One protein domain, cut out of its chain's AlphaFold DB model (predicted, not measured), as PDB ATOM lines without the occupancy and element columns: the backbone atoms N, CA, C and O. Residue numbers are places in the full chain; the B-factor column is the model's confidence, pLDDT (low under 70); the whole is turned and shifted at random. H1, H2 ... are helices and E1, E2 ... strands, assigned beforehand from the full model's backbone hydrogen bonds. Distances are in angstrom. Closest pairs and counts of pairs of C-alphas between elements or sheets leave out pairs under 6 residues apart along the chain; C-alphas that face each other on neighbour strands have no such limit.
ATOM      1  N   THR A   2     161.214 116.447 155.939       85.69
ATOM      2  CA  THR A   2     159.808 116.906 155.888       85.69
ATOM      3  C   THR A   2     159.649 118.417 156.089       85.69
ATOM      4  O   THR A   2     159.000 119.065 155.273       85.69
ATOM      5  N   VAL A   3     160.293 118.987 157.116       85.56
ATOM      6  CA  VAL A   3     160.253 120.435 157.411       85.56
ATOM      7  C   VAL A   3     160.798 121.243 156.238       85.56
ATOM      8  O   VAL A   3     160.123 122.127 155.729       85.56
ATOM      9  N   THR A   4     161.975 120.872 155.737       88.12
ATOM     10  CA  THR A   4     162.627 121.522 154.596       88.12
ATOM     11  C   THR A   4     161.729 121.567 153.358       88.12
ATOM     12  O   THR A   4     161.605 122.609 152.718       88.12
ATOM     13  N   PHE A   5     161.058 120.454 153.035       88.88
ATOM     14  CA  PHE A   5     160.108 120.406 151.926       88.88
ATOM     15  C   PHE A   5     158.902 121.322 152.172       88.88
ATOM     16  O   PHE A   5     158.598 122.170 151.332       88.88
ATOM     17  N   ALA A   6     158.246 121.198 153.328       91.38
ATOM     18  CA  ALA A   6     157.082 122.012 153.668       91.38
ATOM     19  C   ALA A   6     157.410 123.515 153.649       91.38
ATOM     20  O   ALA A   6     156.739 124.281 152.963       91.38
ATOM     21  N   GLN A   7     158.489 123.930 154.316       90.69
ATOM     22  CA  GLN A   7     158.881 125.336 154.414       90.69
ATOM     23  C   GLN A   7     159.304 125.922 153.067       90.69
ATOM     24  O   GLN A   7     158.957 127.060 152.756       90.69
ATOM     25  N   SER A   8     159.967 125.140 152.207       91.50
ATOM     26  CA  SER A   8     160.280 125.591 150.845       91.50
ATOM     27  C   SER A   8     159.022 125.923 150.032       91.50
ATOM     28  O   SER A   8     159.014 126.901 149.284       91.50
ATOM     29  N   ARG A   9     157.938 125.155 150.217       90.62
ATOM     30  CA  ARG A   9     156.642 125.403 149.575       90.62
ATOM     31  C   ARG A   9     155.941 126.613 150.180       90.62
ATOM     32  O   ARG A   9     155.472 127.449 149.421       90.62
ATOM     33  N   VAL A  10     155.927 126.754 151.508       92.00
ATOM     34  CA  VAL A  10     155.366 127.951 152.163       92.00
ATOM     35  C   VAL A  10     156.064 129.216 151.662       92.00
ATOM     36  O   VAL A  10     155.396 130.155 151.239       92.00
ATOM     37  N   ASN A  11     157.396 129.217 151.615       91.50
ATOM     38  CA  ASN A  11     158.177 130.329 151.074       91.50
ATOM     39  C   ASN A  11     157.838 130.629 149.609       91.50
ATOM     40  O   ASN A  11     157.728 131.795 149.230       91.50
ATOM     41  N   GLN A  12     157.650 129.590 148.791       90.62
ATOM     42  CA  GLN A  12     157.248 129.740 147.394       90.62
ATOM     43  C   GLN A  12     155.856 130.383 147.273       90.62
ATOM     44  O   GLN A  12     155.684 131.288 146.462       90.62
ATOM     45  N   GLU A  13     154.874 129.965 148.077       91.19
ATOM     46  CA  GLU A  13     153.524 130.551 148.063       91.19
ATOM     47  C   GLU A  13     153.523 132.002 148.566       91.19
ATOM     48  O   GLU A  13     152.927 132.874 147.936       91.19
ATOM     49  N   LEU A  14     154.275 132.311 149.627       89.62
ATOM     50  CA  LEU A  14     154.461 133.694 150.084       89.62
ATOM     51  C   LEU A  14     155.115 134.568 149.002       89.62
ATOM     52  O   LEU A  14     154.766 135.739 148.838       89.62
ATOM     53  N   ALA A  15     156.043 134.002 148.231       88.75
ATOM     54  CA  ALA A  15     156.631 134.689 147.091       88.75
ATOM     55  C   ALA A  15     155.635 134.911 145.949       88.75
ATOM     56  O   ALA A  15     155.679 135.970 145.324       88.75
ATOM     57  N   LYS A  16     154.709 133.977 145.699       87.69
ATOM     58  CA  LYS A  16     153.631 134.175 144.715       87.69
ATOM     59  C   LYS A  16     152.705 135.322 145.099       87.69
ATOM     60  O   LYS A  16     152.247 136.019 144.207       87.69
ATOM     61  N   GLU A  17     152.497 135.576 146.387       88.00
ATOM     62  CA  GLU A  17     151.731 136.733 146.879       88.00
ATOM     63  C   GLU A  17     152.524 138.059 146.851       88.00
ATOM     64  O   GLU A  17     152.013 139.122 147.211       88.00
ATOM     65  N   GLY A  18     153.785 138.034 146.405       83.69
ATOM     66  CA  GLY A  18     154.616 139.229 146.272       83.69
ATOM     67  C   GLY A  18     155.136 139.785 147.602       83.69
ATOM     68  O   GLY A  18     155.492 140.960 147.677       83.69
ATOM     69  N   VAL A  19     155.188 138.954 148.653       85.25
ATOM     70  CA  VAL A  19     155.657 139.353 149.994       85.25
ATOM     71  C   VAL A  19     157.159 139.668 149.998       85.25
ATOM     72  O   VAL A  19     157.600 140.618 150.651       85.25
ATOM     73  N   VAL A  20     157.948 138.891 149.253       84.62
ATOM     74  CA  VAL A  20     159.408 139.038 149.138       84.62
ATOM     75  C   VAL A  20     159.799 139.830 147.883       84.62
ATOM     76  O   VAL A  20     159.079 139.792 146.879       84.62
ATOM     77  N   PRO A  21     160.944 140.543 147.891       81.50
ATOM     78  CA  PRO A  21     161.394 141.276 146.715       81.50
ATOM     79  C   PRO A  21     161.762 140.307 145.588       81.50
ATOM     80  O   PRO A  21     162.270 139.217 145.834       81.50
ATOM     81  N   TYR A  22     161.547 140.726 144.340       83.50
ATOM     82  CA  TYR A  22     161.765 139.897 143.145       83.50
ATOM     83  C   TYR A  22     160.973 138.572 143.173       83.50
ATOM     84  O   TYR A  22     161.554 137.496 143.006       83.50
ATOM     85  N   PRO A  23     159.637 138.629 143.340       84.00
ATOM     86  CA  PRO A  23     158.808 137.442 143.566       84.00
ATOM     87  C   PRO A  23     158.920 136.399 142.450       84.00
ATOM     88  O   PRO A  23     158.850 135.211 142.725       84.00
ATOM     89  N   ARG A  24     159.203 136.816 141.207       83.94
ATOM     90  CA  ARG A  24     159.446 135.919 140.063       83.94
ATOM     91  C   ARG A  24     160.525 134.863 140.321       83.94
ATOM     92  O   ARG A  24     160.357 133.723 139.908       83.94
ATOM     93  N   PHE A  25     161.624 135.242 140.976       87.19
ATOM     94  CA  PHE A  25     162.719 134.314 141.260       87.19
ATOM     95  C   PHE A  25     162.322 133.339 142.374       87.19
ATOM     96  O   PHE A  25     162.395 132.126 142.191       87.19
ATOM     97  N   TRP A  26     161.823 133.863 143.497       87.69
ATOM     98  CA  TRP A  26     161.483 133.069 144.682       87.69
ATOM     99  C   TRP A  26     160.252 132.171 144.500       87.69
ATOM    100  O   TRP A  26     160.191 131.091 145.082       87.69
ATOM    101  N   ALA A  27     159.298 132.584 143.665       86.44
ATOM    102  CA  ALA A  27     158.111 131.804 143.318       86.44
ATOM    103  C   ALA A  27     158.380 130.716 142.262       86.44
ATOM    104  O   ALA A  27     157.496 129.902 141.994       86.44
ATOM    105  N   SER A  28     159.567 130.703 141.645       83.88
ATOM    106  CA  SER A  28     159.869 129.809 140.523       83.88
ATOM    107  C   SER A  28     159.852 128.329 140.919       83.88
ATOM    108  O   SER A  28     160.149 127.959 142.056       83.88
ATOM    109  N   SER A  29     159.498 127.473 139.959       84.12
ATOM    110  CA  SER A  29     159.519 126.007 140.072       84.12
ATOM    111  C   SER A  29     160.722 125.369 139.354       84.12
ATOM    112  O   SER A  29     160.772 124.160 139.127       84.12
ATOM    113  N   TRP A  30     161.705 126.181 138.963       77.25
ATOM    114  CA  TRP A  30     162.921 125.729 138.286       77.25
ATOM    115  C   TRP A  30     163.798 124.885 139.236       77.25
ATOM    116  O   TRP A  30     163.782 125.149 140.438       77.25
ATOM    117  N   PRO A  31     164.604 123.907 138.768       74.75
ATOM    118  CA  PRO A  31     164.726 123.420 137.389       74.75
ATOM    119  C   PRO A  31     163.749 122.301 137.004       74.75
ATOM    120  O   PRO A  31     163.444 122.158 135.827       74.75
ATOM    121  N   LEU A  32     163.257 121.506 137.961       83.56
ATOM    122  CA  LEU A  32     162.507 120.263 137.700       83.56
ATOM    123  C   LEU A  32     161.101 120.266 138.334       83.56
ATOM    124  O   LEU A  32     160.635 119.246 138.834       83.56
ATOM    125  N   GLY A  33     160.434 121.422 138.390       79.81
ATOM    126  CA  GLY A  33     159.130 121.570 139.053       79.81
ATOM    127  C   GLY A  33     159.209 121.632 140.589       79.81
ATOM    128  O   GLY A  33     158.190 121.522 141.281       79.81
ATOM    129  N   SER A  34     160.414 121.796 141.142       83.62
ATOM    130  CA  SER A  34     160.675 121.862 142.581       83.62
ATOM    131  C   SER A  34     160.804 123.315 143.065       83.62
ATOM    132  O   SER A  34     161.232 124.184 142.306       83.62
ATOM    133  N   PRO A  35     160.456 123.618 144.330       85.94
ATOM    134  CA  PRO A  35     160.582 124.960 144.904       85.94
ATOM    135  C   PRO A  35     162.046 125.272 145.272       85.94
ATOM    136  O   PRO A  35     162.339 125.595 146.419       85.94
ATOM    137  N   SER A  36     162.992 125.130 144.338       86.81
ATOM    138  CA  SER A  36     164.431 125.238 144.635       86.81
ATOM    139  C   SER A  36     164.825 126.629 145.148       86.81
ATOM    140  O   SER A  36     165.589 126.736 146.105       86.81
ATOM    141  N   ALA A  37     164.241 127.694 144.592       87.25
ATOM    142  CA  ALA A  37     164.446 129.057 145.077       87.25
ATOM    143  C   ALA A  37     163.844 129.256 146.482       87.25
ATOM    144  O   ALA A  37     164.485 129.844 147.351       87.25
ATOM    145  N   GLY A  38     162.653 128.704 146.747       86.75
ATOM    146  CA  GLY A  38     162.040 128.710 148.082       86.75
ATOM    147  C   GLY A  38     162.835 127.901 149.114       86.75
ATOM    148  O   GLY A  38     162.926 128.290 150.281       86.75
ATOM    149  N   LEU A  39     163.466 126.805 148.679       90.06
ATOM    150  CA  LEU A  39     164.399 126.011 149.476       90.06
ATOM    151  C   LEU A  39     165.667 126.806 149.792       90.06
ATOM    152  O   LEU A  39     166.099 126.825 150.940       90.06
ATOM    153  N   PHE A  40     166.234 127.492 148.800       90.56
ATOM    154  CA  PHE A  40     167.387 128.361 149.006       90.56
ATOM    155  C   PHE A  40     167.064 129.485 150.000       90.56
ATOM    156  O   PHE A  40     167.850 129.739 150.908       90.56
ATOM    157  N   LEU A  41     165.869 130.083 149.912       88.25
ATOM    158  CA  LEU A  41     165.407 131.080 150.881       88.25
ATOM    159  C   LEU A  41     165.335 130.513 152.307       88.25
ATOM    160  O   LEU A  41     165.754 131.175 153.251       88.25
ATOM    161  N   HIS A  42     164.839 129.282 152.460       90.19
ATOM    162  CA  HIS A  42     164.780 128.593 153.752       90.19
ATOM    163  C   HIS A  42     166.171 128.213 154.287       90.19
ATOM    164  O   HIS A  42     166.379 128.177 155.495       90.19
ATOM    165  N   TYR A  43     167.127 127.939 153.400       91.19
ATOM    166  CA  TYR A  43     168.486 127.553 153.769       91.19
ATOM    167  C   TYR A  43     169.302 128.713 154.357       91.19
ATOM    168  O   TYR A  43     170.100 128.482 155.262       91.19
ATOM    169  N   ILE A  44     169.102 129.946 153.874       91.19
ATOM    170  CA  ILE A  44     169.914 131.111 154.268       91.19
ATOM    171  C   ILE A  44     169.959 131.314 155.796       91.19
ATOM    172  O   ILE A  44     171.069 131.365 156.329       91.19
ATOM    173  N   PRO A  45     168.827 131.391 156.532       88.38
ATOM    174  CA  PRO A  45     168.866 131.572 157.984       88.38
ATOM    175  C   PRO A  45     169.597 130.431 158.696       88.38
ATOM    176  O   PRO A  45     170.448 130.686 159.545       88.38
ATOM    177  N   SER A  46     169.328 129.183 158.307       89.06
ATOM    178  CA  SER A  46     169.973 128.005 158.896       89.06
ATOM    179  C   SER A  46     171.484 128.027 158.682       89.06
ATOM    180  O   SER A  46     172.238 127.782 159.616       89.06
ATOM    181  N   PHE A  47     171.939 128.378 157.478       92.06
ATOM    182  CA  PHE A  47     173.364 128.510 157.179       92.06
ATOM    183  C   PHE A  47     174.031 129.588 158.038       92.06
ATOM    184  O   PHE A  47     175.087 129.340 158.615       92.06
ATOM    185  N   VAL A  48     173.398 130.759 158.169       91.31
ATOM    186  CA  VAL A  48     173.913 131.853 159.007       91.31
ATOM    187  C   VAL A  48     174.082 131.395 160.454       91.31
ATOM    188  O   VAL A  48     175.133 131.632 161.041       91.31
ATOM    189  N   VAL A  49     173.090 130.703 161.020       88.75
ATOM    190  CA  VAL A  49     173.153 130.232 162.411       88.75
ATOM    191  C   VAL A  49     174.212 129.145 162.593       88.75
ATOM    192  O   VAL A  49     174.981 129.218 163.544       88.75
ATOM    193  N   ILE A  50     174.311 128.181 161.673       89.50
ATOM    194  CA  ILE A  50     175.324 127.112 161.726       89.50
ATOM    195  C   ILE A  50     176.746 127.683 161.713       89.50
ATOM    196  O   ILE A  50     177.627 127.150 162.381       89.50
ATOM    197  N   VAL A  51     176.976 128.757 160.954       91.88
ATOM    198  CA  VAL A  51     178.288 129.414 160.882       91.88
ATOM    199  C   VAL A  51     178.538 130.318 162.095       91.88
ATOM    200  O   VAL A  51     179.674 130.419 162.553       91.88
ATOM    201  N   ALA A  52     177.505 130.989 162.609       89.62
ATOM    202  CA  ALA A  52     177.640 131.966 163.689       89.62
ATOM    203  C   ALA A  52     177.675 131.348 165.097       89.62
ATOM    204  O   ALA A  52     178.257 131.941 166.004       89.62
ATOM    205  N   VAL A  53     177.031 130.196 165.301       90.81
ATOM    206  CA  VAL A  53     176.871 129.568 166.621       90.81
ATOM    207  C   VAL A  53     177.930 128.482 166.839       90.81
ATOM    208  O   VAL A  53     178.186 127.693 165.928       90.81
ATOM    209  N   PRO A  54     178.535 128.394 168.040       88.69
ATOM    210  CA  PRO A  54     179.498 127.348 168.359       88.69
ATOM    211  C   PRO A  54     178.976 125.927 168.112       88.69
ATOM    212  O   PRO A  54     177.798 125.609 168.319       88.69
ATOM    213  N   PHE A  55     179.893 125.045 167.713       83.19
ATOM    214  CA  PHE A  55     179.592 123.631 167.523       83.19
ATOM    215  C   PHE A  55     179.127 123.002 168.844       83.19
ATOM    216  O   PHE A  55     179.767 123.177 169.878       83.19
ATOM    217  N   GLY A  56     178.014 122.271 168.801       86.12
ATOM    218  CA  GLY A  56     177.353 121.698 169.979       86.12
ATOM    219  C   GLY A  56     176.080 122.444 170.392       86.12
ATOM    220  O   GLY A  56     175.108 121.788 170.745       86.12
ATOM    221  N   ASP A  57     176.034 123.771 170.238       90.00
ATOM    222  CA  ASP A  57     174.861 124.586 170.602       90.00
ATOM    223  C   ASP A  57     173.939 124.890 169.413       90.00
ATOM    224  O   ASP A  57     172.758 125.180 169.596       90.00
ATOM    225  N   ALA A  58     174.461 124.821 168.184       88.75
ATOM    226  CA  ALA A  58     173.747 125.258 166.983       88.75
ATOM    227  C   ALA A  58     172.392 124.560 166.783       88.75
ATOM    228  O   ALA A  58     171.437 125.206 166.364       88.75
ATOM    229  N   TYR A  59     172.286 123.265 167.093       88.75
ATOM    230  CA  TYR A  59     171.027 122.533 166.939       88.75
ATOM    231  C   TYR A  59     169.935 123.073 167.871       88.75
ATOM    232  O   TYR A  59     168.881 123.487 167.388       88.75
ATOM    233  N   SER A  60     170.201 123.115 169.179       90.62
ATOM    234  CA  SER A  60     169.246 123.619 170.170       90.62
ATOM    235  C   SER A  60     168.916 125.090 169.925       90.62
ATOM    236  O   SER A  60     167.750 125.463 169.878       90.62
ATOM    237  N   PHE A  61     169.925 125.907 169.607       91.31
ATOM    238  CA  PHE A  61     169.714 127.321 169.308       91.31
ATOM    239  C   PHE A  61     168.825 127.551 168.073       91.31
ATOM    240  O   PHE A  61     168.001 128.463 168.072       91.31
ATOM    241  N   ILE A  62     168.952 126.733 167.018       90.31
ATOM    242  CA  ILE A  62     168.056 126.810 165.850       90.31
ATOM    243  C   ILE A  62     166.617 126.484 166.253       90.31
ATOM    244  O   ILE A  62     165.706 127.207 165.851       90.31
ATOM    245  N   LEU A  63     166.409 125.428 167.046       90.44
ATOM    246  CA  LEU A  63     165.074 125.048 167.512       90.44
ATOM    247  C   LEU A  63     164.432 126.154 168.351       90.44
ATOM    248  O   LEU A  63     163.260 126.471 168.162       90.44
ATOM    249  N   ASP A  64     165.210 126.771 169.229       91.94
ATOM    250  CA  ASP A  64     164.765 127.861 170.084       91.94
ATOM    251  C   ASP A  64     164.384 129.117 169.284       91.94
ATOM    252  O   ASP A  64     163.325 129.720 169.500       91.94
ATOM    253  N   VAL A  65     165.224 129.501 168.315       91.75
ATOM    254  CA  VAL A  65     164.978 130.651 167.430       91.75
ATOM    255  C   VAL A  65     163.826 130.393 166.457       91.75
ATOM    256  O   VAL A  65     163.167 131.345 166.053       91.75
ATOM    257  N   GLU A  66     163.534 129.145 166.088       90.50
ATOM    258  CA  GLU A  66     162.332 128.791 165.318       90.50
ATOM    259  C   GLU A  66     161.076 128.795 166.209       90.50
ATOM    260  O   GLU A  66     160.029 129.342 165.842       90.50
ATOM    261  N   GLY A  67     161.181 128.223 167.410       93.00
ATOM    262  CA  GLY A  67     160.068 128.031 168.334       93.00
ATOM    263  C   GLY A  67     159.523 129.330 168.924       93.00
ATOM    264  O   GLY A  67     158.303 129.486 169.058       93.00
ATOM    265  N   TYR A  68     160.394 130.292 169.249       95.00
ATOM    266  CA  TYR A  68     159.963 131.537 169.886       95.00
ATOM    267  C   TYR A  68     159.095 132.418 168.961       95.00
ATOM    268  O   TYR A  68     157.957 132.723 169.338       95.00
ATOM    269  N   PRO A  69     159.512 132.772 167.726       94.62
ATOM    270  CA  PRO A  69     158.650 133.471 166.773       94.62
ATOM    271  C   PRO A  69     157.372 132.696 166.445       94.62
ATOM    272  O   PRO A  69     156.307 133.304 166.313       94.62
ATOM    273  N   GLY A  70     157.449 131.362 166.368       95.12
ATOM    274  CA  GLY A  70     156.276 130.503 166.204       95.12
ATOM    275  C   GLY A  70     155.259 130.678 167.337       95.12
ATOM    276  O   GLY A  70     154.065 130.831 167.081       95.12
ATOM    277  N   SER A  71     155.728 130.747 168.584       96.69
ATOM    278  CA  SER A  71     154.886 130.999 169.762       96.69
ATOM    279  C   SER A  71     154.248 132.392 169.722       96.69
ATOM    280  O   SER A  71     153.059 132.541 170.007       96.69
ATOM    281  N   VAL A  72     154.990 133.413 169.277       96.94
ATOM    282  CA  VAL A  72     154.443 134.768 169.075       96.94
ATOM    283  C   VAL A  72     153.335 134.761 168.014       96.94
ATOM    284  O   VAL A  72     152.277 135.356 168.222       96.94
ATOM    285  N   MET A  73     153.531 134.069 166.887       96.00
ATOM    286  CA  MET A  73     152.496 133.966 165.850       96.00
ATOM    287  C   MET A  73     151.260 133.232 166.355       96.00
ATOM    288  O   MET A  73     150.143 133.713 166.178       96.00
ATOM    289  N   ASN A  74     151.446 132.115 167.050       97.06
ATOM    290  CA  ASN A  74     150.351 131.351 167.636       97.06
ATOM    291  C   ASN A  74     149.568 132.155 168.681       97.06
ATOM    292  O   ASN A  74     148.338 132.079 168.710       97.06
ATOM    293  N   PHE A  75     150.252 132.974 169.488       98.00
ATOM    294  CA  PHE A  75     149.619 133.935 170.390       98.00
ATOM    295  C   PHE A  75     148.703 134.904 169.624       98.00
ATOM    296  O   PHE A  75     147.525 135.041 169.963       98.00
ATOM    297  N   PHE A  76     149.191 135.523 168.544       97.56
ATOM    298  CA  PHE A  76     148.358 136.409 167.723       97.56
ATOM    299  C   PHE A  76     147.200 135.677 167.044       97.56
ATOM    300  O   PHE A  76     146.103 136.229 166.963       97.56
ATOM    301  N   VAL A  77     147.394 134.428 166.610       96.75
ATOM    302  CA  VAL A  77     146.331 133.599 166.024       96.75
ATOM    303  C   VAL A  77     145.203 133.356 167.028       96.75
ATOM    304  O   VAL A  77     144.034 133.558 166.693       96.75
ATOM    305  N   VAL A  78     145.510 132.969 168.271       97.00
ATOM    306  CA  VAL A  78     144.466 132.713 169.281       97.00
ATOM    307  C   VAL A  78     143.797 134.002 169.771       97.00
ATOM    308  O   VAL A  78     142.582 134.026 169.986       97.00
ATOM    309  N   VAL A  79     144.537 135.110 169.869       97.25
ATOM    310  CA  VAL A  79     143.949 136.437 170.123       97.25
ATOM    311  C   VAL A  79     143.007 136.829 168.980       97.25
ATOM    312  O   VAL A  79     141.864 137.220 169.228       97.25
ATOM    313  N   GLY A  80     143.441 136.647 167.731       95.81
ATOM    314  CA  GLY A  80     142.638 136.865 166.530       95.81
ATOM    315  C   GLY A  80     141.383 135.993 166.498       95.81
ATOM    316  O   GLY A  80     140.311 136.471 166.138       95.81
ATOM    317  N   PHE A  81     141.461 134.750 166.973       94.31
ATOM    318  CA  PHE A  81     140.300 133.878 167.139       94.31
ATOM    319  C   PHE A  81     139.266 134.455 168.120       94.31
ATOM    320  O   PHE A  81     138.069 134.469 167.813       94.31
ATOM    321  N   PHE A  82     139.693 134.954 169.287       95.19
ATOM    322  CA  PHE A  82     138.778 135.586 170.245       95.19
ATOM    323  C   PHE A  82     138.209 136.901 169.719       95.19
ATOM    324  O   PHE A  82     137.030 137.190 169.943       95.19
ATOM    325  N   TRP A  83     139.014 137.679 168.998       95.56
ATOM    326  CA  TRP A  83     138.553 138.895 168.341       95.56
ATOM    327  C   TRP A  83     137.510 138.578 167.266       95.56
ATOM    328  O   TRP A  83     136.416 139.135 167.302       95.56
ATOM    329  N   LEU A  84     137.768 137.607 166.387       94.38
ATOM    330  CA  LEU A  84     136.850 137.194 165.325       94.38
ATOM    331  C   LEU A  84     135.492 136.724 165.868       94.38
ATOM    332  O   LEU A  84     134.471 136.878 165.203       94.38
ATOM    333  N   ARG A  85     135.440 136.148 167.075       92.00
ATOM    334  CA  ARG A  85     134.163 135.807 167.738       92.00
ATOM    335  C   ARG A  85     133.331 137.025 168.111       92.00
ATOM    336  O   ARG A  85     132.112 136.942 168.051       92.00
ATOM    337  N   ARG A  86     133.979 138.121 168.506       92.19
ATOM    338  CA  ARG A  86     133.298 139.367 168.875       92.19
ATOM    339  C   ARG A  86     132.979 140.230 167.659       92.19
ATOM    340  O   ARG A  86     131.906 140.808 167.607       92.19
ATOM    341  N   ALA A  87     133.897 140.308 166.698       95.38
ATOM    342  CA  ALA A  87     133.759 141.165 165.524       95.38
ATOM    343  C   ALA A  87     132.791 140.606 164.469       95.38
ATOM    344  O   ALA A  87     132.163 141.382 163.760       95.38
ATOM    345  N   ALA A  88     132.670 139.279 164.358       93.81
ATOM    346  CA  ALA A  88     131.800 138.623 163.381       93.81
ATOM    347  C   ALA A  88     131.020 137.459 164.028       93.81
ATOM    348  O   ALA A  88     131.331 136.285 163.778       93.81
ATOM    349  N   PRO A  89     130.041 137.752 164.904       89.69
ATOM    350  CA  PRO A  89     129.278 136.720 165.606       89.69
ATOM    351  C   PRO A  89     128.449 135.847 164.649       89.69
ATOM    352  O   PRO A  89     128.412 134.630 164.833       89.69
ATOM    353  N   ASP A  90     127.895 136.437 163.587       92.25
ATOM    354  CA  ASP A  90     126.953 135.778 162.664       92.25
ATOM    355  C   ASP A  90     127.624 134.978 161.536       92.25
ATOM    356  O   ASP A  90     126.954 134.396 160.684       92.25
ATOM    357  N   LEU A  91     128.961 134.931 161.508       91.81
ATOM    358  CA  LEU A  91     129.692 134.198 160.478       91.81
ATOM    359  C   LEU A  91     129.366 132.692 160.568       91.81
ATOM    360  O   LEU A  91     129.502 132.112 161.654       91.81
ATOM    361  N   PRO A  92     128.995 132.018 159.459       89.31
ATOM    362  CA  PRO A  92     128.761 130.581 159.469       89.31
ATOM    363  C   PRO A  92     130.069 129.850 159.795       89.31
ATOM    364  O   PRO A  92     131.065 129.963 159.084       89.31
ATOM    365  N   ARG A  93     130.076 129.107 160.907       89.19
ATOM    366  CA  ARG A  93     131.244 128.369 161.418       89.19
ATOM    367  C   ARG A  93     130.959 126.866 161.356       89.19
ATOM    368  O   ARG A  93     130.297 126.368 162.270       89.19
ATOM    369  N   PRO A  94     131.463 126.149 160.329       90.94
ATOM    370  CA  PRO A  94     131.308 124.696 160.216       90.94
ATOM    371  C   PRO A  94     131.901 123.950 161.416       90.94
ATOM    372  O   PRO A  94     131.372 122.933 161.846       90.94
ATOM    373  N   PHE A  95     132.974 124.499 161.994       89.31
ATOM    374  CA  PHE A  95     133.605 123.996 163.206       89.31
ATOM    375  C   PHE A  95     133.615 125.064 164.303       89.31
ATOM    376  O   PHE A  95     134.020 126.210 164.080       89.31
ATOM    377  N   ARG A  96     133.192 124.690 165.516       87.19
ATOM    378  CA  ARG A  96     133.161 125.575 166.687       87.19
ATOM    379  C   ARG A  96     134.063 125.022 167.786       87.19
ATOM    380  O   ARG A  96     133.680 124.126 168.526       87.19
ATOM    381  N   CYS A  97     135.251 125.607 167.922       89.31
ATOM    382  CA  CYS A  97     136.145 125.308 169.040       89.31
ATOM    383  C   CYS A  97     135.503 125.709 170.385       89.31
ATOM    384  O   CYS A  97     134.782 126.706 170.475       89.31
ATOM    385  N   TRP A  98     135.756 124.953 171.445       92.94
ATOM    386  CA  TRP A  98     135.277 125.293 172.781       92.94
ATOM    387  C   TRP A  98     136.073 126.463 173.366       92.94
ATOM    388  O   TRP A  98     137.301 126.491 173.296       92.94
ATOM    389  N   TRP A  99     135.374 127.436 173.958       91.44
ATOM    390  CA  TRP A  99     136.015 128.629 174.527       91.44
ATOM    391  C   TRP A  99     137.069 128.295 175.604       91.44
ATOM    392  O   TRP A  99     138.157 128.864 175.518       91.44
ATOM    393  N   PRO A 100     136.839 127.338 176.535       95.12
ATOM    394  CA  PRO A 100     137.848 126.971 177.531       95.12
ATOM    395  C   PRO A 100     139.137 126.407 176.926       95.12
ATOM    396  O   PRO A 100     140.224 126.731 177.390       95.12
ATOM    397  N   VAL A 101     139.036 125.614 175.854       95.62
ATOM    398  CA  VAL A 101     140.206 125.025 175.178       95.62
ATOM    399  C   VAL A 101     141.057 126.116 174.533       95.62
ATOM    400  O   VAL A 101     142.275 126.134 174.692       95.62
ATOM    401  N   ALA A 102     140.419 127.075 173.857       95.06
ATOM    402  CA  ALA A 102     141.122 128.223 173.295       95.06
ATOM    403  C   ALA A 102     141.736 129.122 174.383       95.06
ATOM    404  O   ALA A 102     142.823 129.660 174.188       95.06
ATOM    405  N   ALA A 103     141.070 129.273 175.533       96.50
ATOM    406  CA  ALA A 103     141.584 130.060 176.653       96.50
ATOM    407  C   ALA A 103     142.812 129.390 177.288       96.50
ATOM    408  O   ALA A 103     143.806 130.060 177.557       96.50
ATOM    409  N   PHE A 104     142.778 128.065 177.446       97.62
ATOM    410  CA  PHE A 104     143.934 127.282 177.876       97.62
ATOM    411  C   PHE A 104     145.097 127.399 176.884       97.62
ATOM    412  O   PHE A 104     146.229 127.646 177.291       97.62
ATOM    413  N   TYR A 105     144.827 127.298 175.578       97.12
ATOM    414  CA  TYR A 105     145.857 127.477 174.554       97.12
ATOM    415  C   TYR A 105     146.473 128.882 174.593       97.12
ATOM    416  O   TYR A 105     147.692 129.011 174.516       97.12
ATOM    417  N   LEU A 106     145.664 129.930 174.787       97.62
ATOM    418  CA  LEU A 106     146.160 131.293 174.996       97.62
ATOM    419  C   LEU A 106     147.070 131.380 176.228       97.62
ATOM    420  O   LEU A 106     148.149 131.958 176.132       97.62
ATOM    421  N   ALA A 107     146.675 130.781 177.353       97.81
ATOM    422  CA  ALA A 107     147.508 130.737 178.553       97.81
ATOM    423  C   ALA A 107     148.841 130.008 178.302       97.81
ATOM    424  O   ALA A 107     149.887 130.490 178.729       97.81
ATOM    425  N   ALA A 108     148.824 128.905 177.548       97.69
ATOM    426  CA  ALA A 108     150.032 128.185 177.150       97.69
ATOM    427  C   ALA A 108     150.950 129.039 176.256       97.69
ATOM    428  O   ALA A 108     152.154 129.080 176.492       97.69
ATOM    429  N   GLN A 109     150.403 129.771 175.278       97.81
ATOM    430  CA  GLN A 109     151.208 130.683 174.454       97.81
ATOM    431  C   GLN A 109     151.805 131.822 175.292       97.81
ATOM    432  O   GLN A 109     152.985 132.119 175.152       97.81
ATOM    433  N   VAL A 110     151.041 132.414 176.217       97.62
ATOM    434  CA  VAL A 110     151.565 133.434 177.147       97.62
ATOM    435  C   VAL A 110     152.702 132.869 177.998       97.62
ATOM    436  O   VAL A 110     153.734 133.520 178.145       97.62
ATOM    437  N   PHE A 111     152.549 131.648 178.515       96.44
ATOM    438  CA  PHE A 111     153.611 130.974 179.255       96.44
ATOM    439  C   PHE A 111     154.881 130.811 178.407       96.44
ATOM    440  O   PHE A 111     155.954 131.185 178.870       96.44
ATOM    441  N   LEU A 112     154.768 130.343 177.159       95.19
ATOM    442  CA  LEU A 112     155.913 130.184 176.248       95.19
ATOM    443  C   LEU A 112     156.600 131.510 175.892       95.19
ATOM    444  O   LEU A 112     157.800 131.524 175.635       95.19
ATOM    445  N   LEU A 113     155.874 132.630 175.904       95.56
ATOM    446  CA  LEU A 113     156.462 133.952 175.675       95.56
ATOM    447  C   LEU A 113     157.225 134.488 176.889       95.56
ATOM    448  O   LEU A 113     158.199 135.219 176.714       95.56
ATOM    449  N   VAL A 114     156.783 134.146 178.103       94.62
ATOM    450  CA  VAL A 114     157.360 134.643 179.362       94.62
ATOM    451  C   VAL A 114     158.478 133.738 179.876       94.62
ATOM    452  O   VAL A 114     159.485 134.244 180.367       94.62
ATOM    453  N   ALA A 115     158.330 132.418 179.752       92.00
ATOM    454  CA  ALA A 115     159.262 131.430 180.292       92.00
ATOM    455  C   ALA A 115     160.737 131.668 179.905       92.00
ATOM    456  O   ALA A 115     161.577 131.591 180.802       92.00
ATOM    457  N   PRO A 116     161.079 132.045 178.655       89.81
ATOM    458  CA  PRO A 116     162.462 132.323 178.255       89.81
ATOM    459  C   PRO A 116     163.126 133.485 179.004       89.81
ATOM    460  O   PRO A 116     164.348 133.574 179.043       89.81
ATOM    461  N   PHE A 117     162.345 134.395 179.591       88.94
ATOM    462  CA  PHE A 117     162.867 135.532 180.355       88.94
ATOM    463  C   PHE A 117     162.996 135.239 181.850       88.94
ATOM    464  O   PHE A 117     163.553 136.047 182.595       88.94
ATOM    465  N   LEU A 118     162.496 134.090 182.306       88.44
ATOM    466  CA  LEU A 118     162.656 133.656 183.683       88.44
ATOM    467  C   LEU A 118     164.027 133.005 183.841       88.44
ATOM    468  O   LEU A 118     164.390 132.091 183.104       88.44
ATOM    469  N   ARG A 119     164.797 133.477 184.824       84.38
ATOM    470  CA  ARG A 119     166.143 132.961 185.076       84.38
ATOM    471  C   ARG A 119     166.075 131.465 185.430       84.38
ATOM    472  O   ARG A 119     165.482 131.135 186.460       84.38
ATOM    473  N   PRO A 120     166.722 130.575 184.656       82.00
ATOM    474  CA  PRO A 120     166.736 129.155 184.975       82.00
ATOM    475  C   PRO A 120     167.577 128.881 186.235       82.00
ATOM    476  O   PRO A 120     168.510 129.642 186.537       82.00
ATOM    477  N   PRO A 121     167.303 127.787 186.973       75.38
ATOM    478  CA  PRO A 121     168.168 127.328 188.057       75.38
ATOM    479  C   PRO A 121     169.613 127.156 187.563       75.38
ATOM    480  O   PRO A 121     169.862 126.475 186.575       75.38
ATOM    481  N   GLY A 122     170.576 127.817 188.210       75.19
ATOM    482  CA  GLY A 122     171.983 127.806 187.778       75.19
ATOM    483  C   GLY A 122     172.332 128.778 186.641       75.19
ATOM    484  O   GLY A 122     173.501 128.903 186.291       75.19
ATOM    485  N   GLY A 123     171.358 129.519 186.098       70.38
ATOM    486  CA  GLY A 123     171.579 130.585 185.114       70.38
ATOM    487  C   GLY A 123     172.056 130.120 183.734       70.38
ATOM    488  O   GLY A 123     172.398 130.970 182.915       70.38
ATOM    489  N   LYS A 124     172.071 128.808 183.481       73.00
ATOM    490  CA  LYS A 124     172.385 128.207 182.182       73.00
ATOM    491  C   LYS A 124     171.114 127.630 181.567       73.00
ATOM    492  O   LYS A 124     170.309 127.040 182.284       73.00
ATOM    493  N   GLY A 125     170.939 127.862 180.271       78.00
ATOM    494  CA  GLY A 125     169.899 127.218 179.478       78.00
ATOM    495  C   GLY A 125     170.332 125.825 179.024       78.00
ATOM    496  O   GLY A 125     171.170 125.178 179.651       78.00
ATOM    497  N   ASP A 126     169.761 125.390 177.912       79.69
ATOM    498  CA  ASP A 126     170.111 124.176 177.174       79.69
ATOM    499  C   ASP A 126     171.339 124.346 176.255       79.69
ATOM    500  O   ASP A 126     171.907 123.357 175.794       79.69
ATOM    501  N   THR A 127     171.766 125.590 176.030       82.19
ATOM    502  CA  THR A 127     172.985 125.970 175.308       82.19
ATOM    503  C   THR A 127     174.000 126.638 176.237       82.19
ATOM    504  O   THR A 127     173.672 127.103 177.335       82.19
ATOM    505  N   SER A 128     175.261 126.725 175.799       83.12
ATOM    506  CA  SER A 128     176.284 127.510 176.511       83.12
ATOM    507  C   SER A 128     176.080 129.031 176.394       83.12
ATOM    508  O   SER A 128     176.717 129.808 177.111       83.12
ATOM    509  N   LEU A 129     175.167 129.455 175.515       85.50
ATOM    510  CA  LEU A 129     174.800 130.842 175.267       85.50
ATOM    511  C   LEU A 129     173.901 131.406 176.386       85.50
ATOM    512  O   LEU A 129     173.281 130.659 177.148       85.50
ATOM    513  N   PRO A 130     173.791 132.743 176.509       88.06
ATOM    514  CA  PRO A 130     172.848 133.344 177.441       88.06
ATOM    515  C   PRO A 130     171.415 132.887 177.140       88.06
ATOM    516  O   PRO A 130     170.948 133.026 176.014       88.06
ATOM    517  N   TYR A 131     170.693 132.405 178.155       86.38
ATOM    518  CA  TYR A 131     169.336 131.852 178.000       86.38
ATOM    519  C   TYR A 131     168.330 132.835 177.362       86.38
ATOM    520  O   TYR A 131     167.382 132.427 176.705       86.38
ATOM    521  N   TRP A 132     168.552 134.141 177.528       88.50
ATOM    522  CA  TRP A 132     167.729 135.207 176.954       88.50
ATOM    523  C   TRP A 132     168.122 135.576 175.517       88.50
ATOM    524  O   TRP A 132     167.474 136.425 174.909       88.50
ATOM    525  N   LEU A 133     169.168 134.977 174.941       91.44
ATOM    526  CA  LEU A 133     169.650 135.344 173.611       91.44
ATOM    527  C   LEU A 133     168.651 134.962 172.515       91.44
ATOM    528  O   LEU A 133     168.288 135.811 171.702       91.44
ATOM    529  N   TYR A 134     168.183 133.713 172.496       91.31
ATOM    530  CA  TYR A 134     167.261 133.251 171.461       91.31
ATOM    531  C   TYR A 134     165.920 134.012 171.433       91.31
ATOM    532  O   TYR A 134     165.503 134.365 170.324       91.31
ATOM    533  N   PRO A 135     165.240 134.350 172.562       92.81
ATOM    534  CA  PRO A 135     163.986 135.093 172.476       92.81
ATOM    535  C   PRO A 135     164.231 136.516 171.968       92.81
ATOM    536  O   PRO A 135     163.442 137.027 171.177       92.81
ATOM    537  N   ILE A 136     165.356 137.143 172.334       94.94
ATOM    538  CA  ILE A 136     165.734 138.461 171.812       94.94
ATOM    539  C   ILE A 136     165.998 138.397 170.305       94.94
ATOM    540  O   ILE A 136     165.473 139.230 169.567       94.94
ATOM    541  N   VAL A 137     166.743 137.397 169.827       93.94
ATOM    542  CA  VAL A 137     166.963 137.178 168.387       93.94
ATOM    543  C   VAL A 137     165.631 136.972 167.662       93.94
ATOM    544  O   VAL A 137     165.389 137.614 166.641       93.94
ATOM    545  N   GLY A 138     164.726 136.162 168.218       93.69
ATOM    546  CA  GLY A 138     163.383 135.963 167.674       93.69
ATOM    547  C   GLY A 138     162.577 137.263 167.569       93.69
ATOM    548  O   GLY A 138     161.986 137.540 166.524       93.69
ATOM    549  N   ILE A 139     162.597 138.108 168.606       94.75
ATOM    550  CA  ILE A 139     161.947 139.430 168.591       94.75
ATOM    551  C   ILE A 139     162.563 140.329 167.516       94.75
ATOM    552  O   ILE A 139     161.829 140.973 166.769       94.75
ATOM    553  N   VAL A 140     163.893 140.364 167.405       95.56
ATOM    554  CA  VAL A 140     164.592 141.165 166.389       95.56
ATOM    555  C   VAL A 140     164.213 140.719 164.978       95.56
ATOM    556  O   VAL A 140     163.961 141.572 164.130       95.56
ATOM    557  N   ILE A 141     164.103 139.411 164.725       94.06
ATOM    558  CA  ILE A 141     163.657 138.873 163.431       94.06
ATOM    559  C   ILE A 141     162.229 139.339 163.114       94.06
ATOM    560  O   ILE A 141     161.969 139.839 162.017       94.06
ATOM    561  N   LEU A 142     161.309 139.238 164.079       94.69
ATOM    562  CA  LEU A 142     159.922 139.679 163.906       94.69
ATOM    563  C   LEU A 142     159.821 141.189 163.654       94.69
ATOM    564  O   LEU A 142     159.144 141.621 162.719       94.69
ATOM    565  N   LEU A 143     160.526 141.994 164.453       95.69
ATOM    566  CA  LEU A 143     160.597 143.444 164.269       95.69
ATOM    567  C   LEU A 143     161.235 143.803 162.924       95.69
ATOM    568  O   LEU A 143     160.753 144.710 162.250       95.69
ATOM    569  N   GLY A 144     162.255 143.061 162.492       95.00
ATOM    570  CA  GLY A 144     162.861 143.190 161.171       95.00
ATOM    571  C   GLY A 144     161.841 143.003 160.045       95.00
ATOM    572  O   GLY A 144     161.834 143.787 159.097       95.00
ATOM    573  N   GLY A 145     160.919 142.045 160.182       92.00
ATOM    574  CA  GLY A 145     159.798 141.862 159.255       92.00
ATOM    575  C   GLY A 145     158.844 143.062 159.210       92.00
ATOM    576  O   GLY A 145     158.466 143.516 158.127       92.00
ATOM    577  N   VAL A 146     158.503 143.632 160.371       93.12
ATOM    578  CA  VAL A 146     157.664 144.844 160.464       93.12
ATOM    579  C   VAL A 146     158.361 146.049 159.833       93.12
ATOM    580  O   VAL A 146     157.742 146.792 159.071       93.12
ATOM    581  N   VAL A 147     159.655 146.230 160.109       94.81
ATOM    582  CA  VAL A 147     160.473 147.300 159.524       94.81
ATOM    583  C   VAL A 147     160.568 147.128 158.011       94.81
ATOM    584  O   VAL A 147     160.328 148.088 157.283       94.81
ATOM    585  N   TYR A 148     160.843 145.916 157.523       92.06
ATOM    586  CA  TYR A 148     160.846 145.606 156.094       92.06
ATOM    587  C   TYR A 148     159.515 145.994 155.442       92.06
ATOM    588  O   TYR A 148     159.505 146.710 154.437       92.06
ATOM    589  N   TRP A 149     158.390 145.594 156.042       90.44
ATOM    590  CA  TRP A 149     157.070 145.952 155.539       90.44
ATOM    591  C   TRP A 149     156.866 147.471 155.513       90.44
ATOM    592  O   TRP A 149     156.485 148.028 154.481       90.44
ATOM    593  N   ALA A 150     157.167 148.163 156.613       91.44
ATOM    594  CA  ALA A 150     156.996 149.607 156.719       91.44
ATOM    595  C   ALA A 150     157.853 150.355 155.686       91.44
ATOM    596  O   ALA A 150     157.367 151.267 155.009       91.44
ATOM    597  N   VAL A 151     159.107 149.937 155.502       90.75
ATOM    598  CA  VAL A 151     160.016 150.535 154.523       90.75
ATOM    599  C   VAL A 151     159.509 150.302 153.100       90.75
ATOM    600  O   VAL A 151     159.401 151.251 152.322       90.75
ATOM    601  N   TRP A 152     159.162 149.062 152.752       85.00
ATOM    602  CA  TRP A 152     158.823 148.694 151.378       85.00
ATOM    603  C   TRP A 152     157.438 149.181 150.935       85.00
ATOM    604  O   TRP A 152     157.273 149.626 149.797       85.00
ATOM    605  N   TRP A 153     156.452 149.140 151.833       83.75
ATOM    606  CA  TRP A 153     155.044 149.400 151.514       83.75
ATOM    607  C   TRP A 153     154.546 150.785 151.905       83.75
ATOM    608  O   TRP A 153     153.576 151.264 151.318       83.75
ATOM    609  N   LYS A 154     155.169 151.439 152.890       86.19
ATOM    610  CA  LYS A 154     154.758 152.779 153.336       86.19
ATOM    611  C   LYS A 154     155.789 153.831 152.955       86.19
ATOM    612  O   LYS A 154     155.451 154.772 152.241       86.19
ATOM    613  N   PHE A 155     157.039 153.657 153.376       88.50
ATOM    614  CA  PHE A 155     158.071 154.682 153.217       88.50
ATOM    615  C   PHE A 155     158.519 154.861 151.762       88.50
ATOM    616  O   PHE A 155     158.489 155.975 151.247       88.50
ATOM    617  N   LEU A 156     158.904 153.784 151.070       86.44
ATOM    618  CA  LEU A 156     159.440 153.871 149.708       86.44
ATOM    619  C   LEU A 156     158.411 154.400 148.683       86.44
ATOM    620  O   LEU A 156     158.789 155.269 147.890       86.44
ATOM    621  N   PRO A 157     157.127 153.974 148.707       85.94
ATOM    622  CA  PRO A 157     156.085 154.536 147.844       85.94
ATOM    623  C   PRO A 157     155.787 156.007 148.158       85.94
ATOM    624  O   PRO A 157     155.576 156.800 147.241       85.94
ATOM    625  N   TRP A 158     155.824 156.400 149.437       85.88
ATOM    626  CA  TRP A 158     155.642 157.793 149.850       85.88
ATOM    627  C   TRP A 158     156.804 158.685 149.394       85.88
ATOM    628  O   TRP A 158     156.575 159.677 148.704       85.88
ATOM    629  N   TYR A 159     158.047 158.295 149.693       87.56
ATOM    630  CA  TYR A 159     159.249 159.067 149.364       87.56
ATOM    631  C   TYR A 159     159.444 159.235 147.852       87.56
ATOM    632  O   TYR A 159     159.765 160.320 147.374       87.56
ATOM    633  N   ARG A 160     159.210 158.173 147.070       84.94
ATOM    634  CA  ARG A 160     159.364 158.199 145.606       84.94
ATOM    635  C   ARG A 160     158.061 158.499 144.852       84.94
ATOM    636  O   ARG A 160     158.034 158.333 143.636       84.94
ATOM    637  N   LYS A 161     156.999 158.917 145.557       85.62
ATOM    638  CA  LYS A 161     155.684 159.283 144.997       85.62
ATOM    639  C   LYS A 161     155.152 158.261 143.985       85.62
ATOM    640  O   LYS A 161     154.755 158.620 142.881       85.62
ATOM    641  N   TYR A 162     155.149 156.983 144.348       83.69
ATOM    642  CA  TYR A 162     154.538 155.935 143.531       83.69
ATOM    643  C   TYR A 162     153.494 155.147 144.323       83.69
ATOM    644  O   TYR A 162     153.501 155.134 145.552       83.69
ATOM    645  N   THR A 163     152.581 154.485 143.623       80.56
ATOM    646  CA  THR A 163     151.672 153.478 144.173       80.56
ATOM    647  C   THR A 163     152.118 152.091 143.727       80.56
ATOM    648  O   THR A 163     152.633 151.911 142.623       80.56
ATOM    649  N   LEU A 164     151.978 151.113 144.621       80.06
ATOM    650  CA  LEU A 164     152.176 149.702 144.305       80.06
ATOM    651  C   LEU A 164     150.826 149.147 143.861       80.06
ATOM    652  O   LEU A 164     149.910 149.068 144.678       80.06
ATOM    653  N   VAL A 165     150.699 148.793 142.585       81.88
ATOM    654  CA  VAL A 165     149.499 148.127 142.065       81.88
ATOM    655  C   VAL A 165     149.812 146.644 141.873       81.88
ATOM    656  O   VAL A 165     150.804 146.336 141.202       81.88
ATOM    657  N   PRO A 166     149.031 145.732 142.483       81.88
ATOM    658  CA  PRO A 166     149.193 144.303 142.259       81.88
ATOM    659  C   PRO A 166     148.818 143.968 140.816       81.88
ATOM    660  O   PRO A 166     147.711 144.268 140.370       81.88
ATOM    661  N   GLU A 167     149.724 143.321 140.094       82.38
ATOM    662  CA  GLU A 167     149.457 142.764 138.775       82.38
ATOM    663  C   GLU A 167     149.681 141.256 138.811       82.38
ATOM    664  O   GLU A 167     150.706 140.772 139.293       82.38
ATOM    665  N   HIS A 168     148.697 140.501 138.329       81.50
ATOM    666  CA  HIS A 168     148.793 139.050 138.263       81.50
ATOM    667  C   HIS A 168     149.498 138.650 136.972       81.50
ATOM    668  O   HIS A 168     148.915 138.687 135.889       81.50
ATOM    669  N   GLU A 169     150.746 138.224 137.094       82.31
ATOM    670  CA  GLU A 169     151.517 137.678 135.989       82.31
ATOM    671  C   GLU A 169     151.481 136.146 136.020       82.31
ATOM    672  O   GLU A 169     151.356 135.520 137.076       82.31
ATOM    673  N   ARG A 170     151.598 135.522 134.843       80.19
ATOM    674  CA  ARG A 170     151.838 134.080 134.728       80.19
ATOM    675  C   ARG A 170     153.299 133.845 134.376       80.19
ATOM    676  O   ARG A 170     153.803 134.422 133.414       80.19
ATOM    677  N   LEU A 171     153.968 133.010 135.162       77.00
ATOM    678  CA  LEU A 171     155.298 132.499 134.845       77.00
ATOM    679  C   LEU A 171     155.221 131.487 133.686       77.00
ATOM    680  O   LEU A 171     154.143 131.025 133.311       77.00
ATOM    681  N   SER A 172     156.377 131.142 133.113       72.94
ATOM    682  CA  SER A 172     156.499 130.216 131.973       72.94
ATOM    683  C   SER A 172     155.972 128.804 132.253       72.94
ATOM    684  O   SER A 172     155.650 128.073 131.326       72.94
ATOM    685  N   ASP A 173     155.873 128.426 133.525       70.94
ATOM    686  CA  ASP A 173     155.323 127.159 134.018       70.94
ATOM    687  C   ASP A 173     153.805 127.222 134.304       70.94
ATOM    688  O   ASP A 173     153.221 126.248 134.771       70.94
ATOM    689  N   GLY A 174     153.154 128.364 134.052       74.44
ATOM    690  CA  GLY A 174     151.733 128.591 134.333       74.44
ATOM    691  C   GLY A 174     151.421 129.054 135.762       74.44
ATOM    692  O   GLY A 174     150.259 129.345 136.063       74.44
ATOM    693  N   THR A 175     152.427 129.185 136.632       76.94
ATOM    694  CA  THR A 175     152.262 129.669 138.009       76.94
ATOM    695  C   THR A 175     151.806 131.131 138.024       76.94
ATOM    696  O   THR A 175     152.402 131.984 137.363       76.94
ATOM    697  N   ARG A 176     150.755 131.444 138.795       78.88
ATOM    698  CA  ARG A 176     150.298 132.826 139.018       78.88
ATOM    699  C   ARG A 176     151.147 133.487 140.099       78.88
ATOM    700  O   ARG A 176     151.307 132.920 141.175       78.88
ATOM    701  N   VAL A 177     151.657 134.679 139.810       81.75
ATOM    702  CA  VAL A 177     152.459 135.489 140.733       81.75
ATOM    703  C   VAL A 177     151.914 136.911 140.747       81.75
ATOM    704  O   VAL A 177     151.621 137.481 139.699       81.75
ATOM    705  N   VAL A 178     151.792 137.488 141.934       82.81
ATOM    706  CA  VAL A 178     151.477 138.896 142.154       82.81
ATOM    707  C   VAL A 178     152.782 139.684 142.093       82.81
ATOM    708  O   VAL A 178     153.671 139.534 142.932       82.81
ATOM    709  N   VAL A 179     152.909 140.533 141.081       81.44
ATOM    710  CA  VAL A 179     154.038 141.448 140.921       81.44
ATOM    711  C   VAL A 179     153.527 142.866 141.120       81.44
ATOM    712  O   VAL A 179     152.603 143.306 140.444       81.44
ATOM    713  N   TYR A 180     154.131 143.604 142.048       78.94
ATOM    714  CA  TYR A 180     153.739 144.985 142.307       78.94
ATOM    715  C   TYR A 180     154.478 145.942 141.370       78.94
ATOM    716  O   TYR A 180     155.682 146.174 141.533       78.94
ATOM    717  N   LYS A 181     153.760 146.524 140.403       79.12
ATOM    718  CA  LYS A 181     154.308 147.582 139.545       79.12
ATOM    719  C   LYS A 181     154.206 148.937 140.239       79.12
ATOM    720  O   LYS A 181     153.242 149.232 140.943       79.12
ATOM    721  N   LYS A 182     155.241 149.758 140.049       81.25
ATOM    722  CA  LYS A 182     155.317 151.121 140.582       81.25
ATOM    723  C   LYS A 182     154.684 152.071 139.574       81.25
ATOM    724  O   LYS A 182     155.277 152.315 138.527       81.25
ATOM    725  N   LEU A 183     153.514 152.611 139.891       77.31
ATOM    726  CA  LEU A 183     152.892 153.675 139.104       77.31
ATOM    727  C   LEU A 183     153.210 155.016 139.752       77.31
ATOM    728  O   LEU A 183     153.020 155.179 140.954       77.31
ATOM    729  N   ARG A 184     153.730 155.974 138.982       73.81
ATOM    730  CA  ARG A 184     153.985 157.325 139.494       73.81
ATOM    731  C   ARG A 184     152.645 157.943 139.900       73.81
ATOM    732  O   ARG A 184     151.707 157.905 139.113       73.81
ATOM    733  N   LYS A 185     152.558 158.487 141.116       66.00
ATOM    734  CA  LYS A 185     151.435 159.350 141.490       66.00
ATOM    735  C   LYS A 185     151.539 160.613 140.644       66.00
ATOM    736  O   LYS A 185     152.583 161.266 140.685       66.00
TER     737      LYS A 185
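What this domain is: This is residues 2 to 185 of the 186 residues of the protein "Putative high affinity methionine permease protein" of Botryosphaeria parva (strain UCR-NP2) (UniProt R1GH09). An open, roughly triangular frame has the long helix H6 as one side, the strand hairpin E1 and E2 as another, and the cluster of H1, H2 and H3 as the third; H4 crosses the first part of H6 at one corner and runs away with H5 folded back along it as a helical hairpin. The tip of that hairpin, residues 83 to 96, sticks out. The printed part has 184 residues, with six named helices, then two strands in one antiparallel sheet, E1 - E2, and is mostly helix. It is loose, with a radius of gyration of the C-alphas of 20.2 A and spans of 57 by 51 by 39 A.

How they stand to each other: H1, residues 2 to 16, touches H3, residues 36 to 52, at a steep tilt of 62 degrees, opposite ways; H3 does this with residues 36 to 42 alone, and the closest C-alphas, those of Ser 8 and Leu 39, are 4.4 A apart. H2, residues 23 to 26, touches H1 at Ala 15 and Pro 23, their closest C-alphas, 5.0 A apart. It touches H3 too, closest at the C-alphas of Trp 26 and Ala 37, 5.0 A. H4, residues 58 to 87, touches H3 at a steep tilt of 57 degrees, closest at the C-alphas of Ile 50 and Ala 58, 5.8 A. H5, residues 99 to 117, makes a hairpin with H4, opposite ways at a steep tilt of 37 degrees, only just past shallow; the closest C-alphas are those of Phe 75 and Gln 109, 5.4 A. H6, residues 133 to 159, touches H4 with residues 134 to 142 alone, the same way at a steep tilt of 59 degrees, closest at the C-alphas of Val 65 and Tyr 134, 5.3 A. H6 is apart from H1 and H3. E1, residues 162 to 170, and E2, residues 176 to 184, form an antiparallel hairpin, with N 163 and O 183 at 2.8 A and N 177 and O 169 at 2.9 A. The closest C-alphas of H1 and E2, those of Lys 16 and Val 177, are 4.4 A apart. Each O i to N i+4 pair is within hydrogen-bond range in H1, against 11 of 13 in H3, 25 of 26 in H4, 13 of 15 in H5 and 20 of 23 in H6; H2 is too short for such a pair.

Where its parts are: H1 begins at C-alpha 2, (159.808, 116.906, 155.888). H3 is 24.1 A long with a kink of 33 degrees near residue 43, H4 43.1 A, H5 28.3 A, and H6 35.5 A with a kink of 31 degrees near residue 151. H4 ends at C-alpha 87, (133.759, 141.165, 165.524). E1 measures 23.7 A and E2 24.8 A, ending at C-alpha 184, (153.985, 157.325, 139.494).

The domain as a whole: The two C-alphas farthest apart, those of Gly 122 and Lys 185, are 59.7 A apart. The printed part has no cut. The links H4 to H5 and H5 to H6 are long. Mean pLDDT of the printed part is 88.4, and residue 185 is under 70.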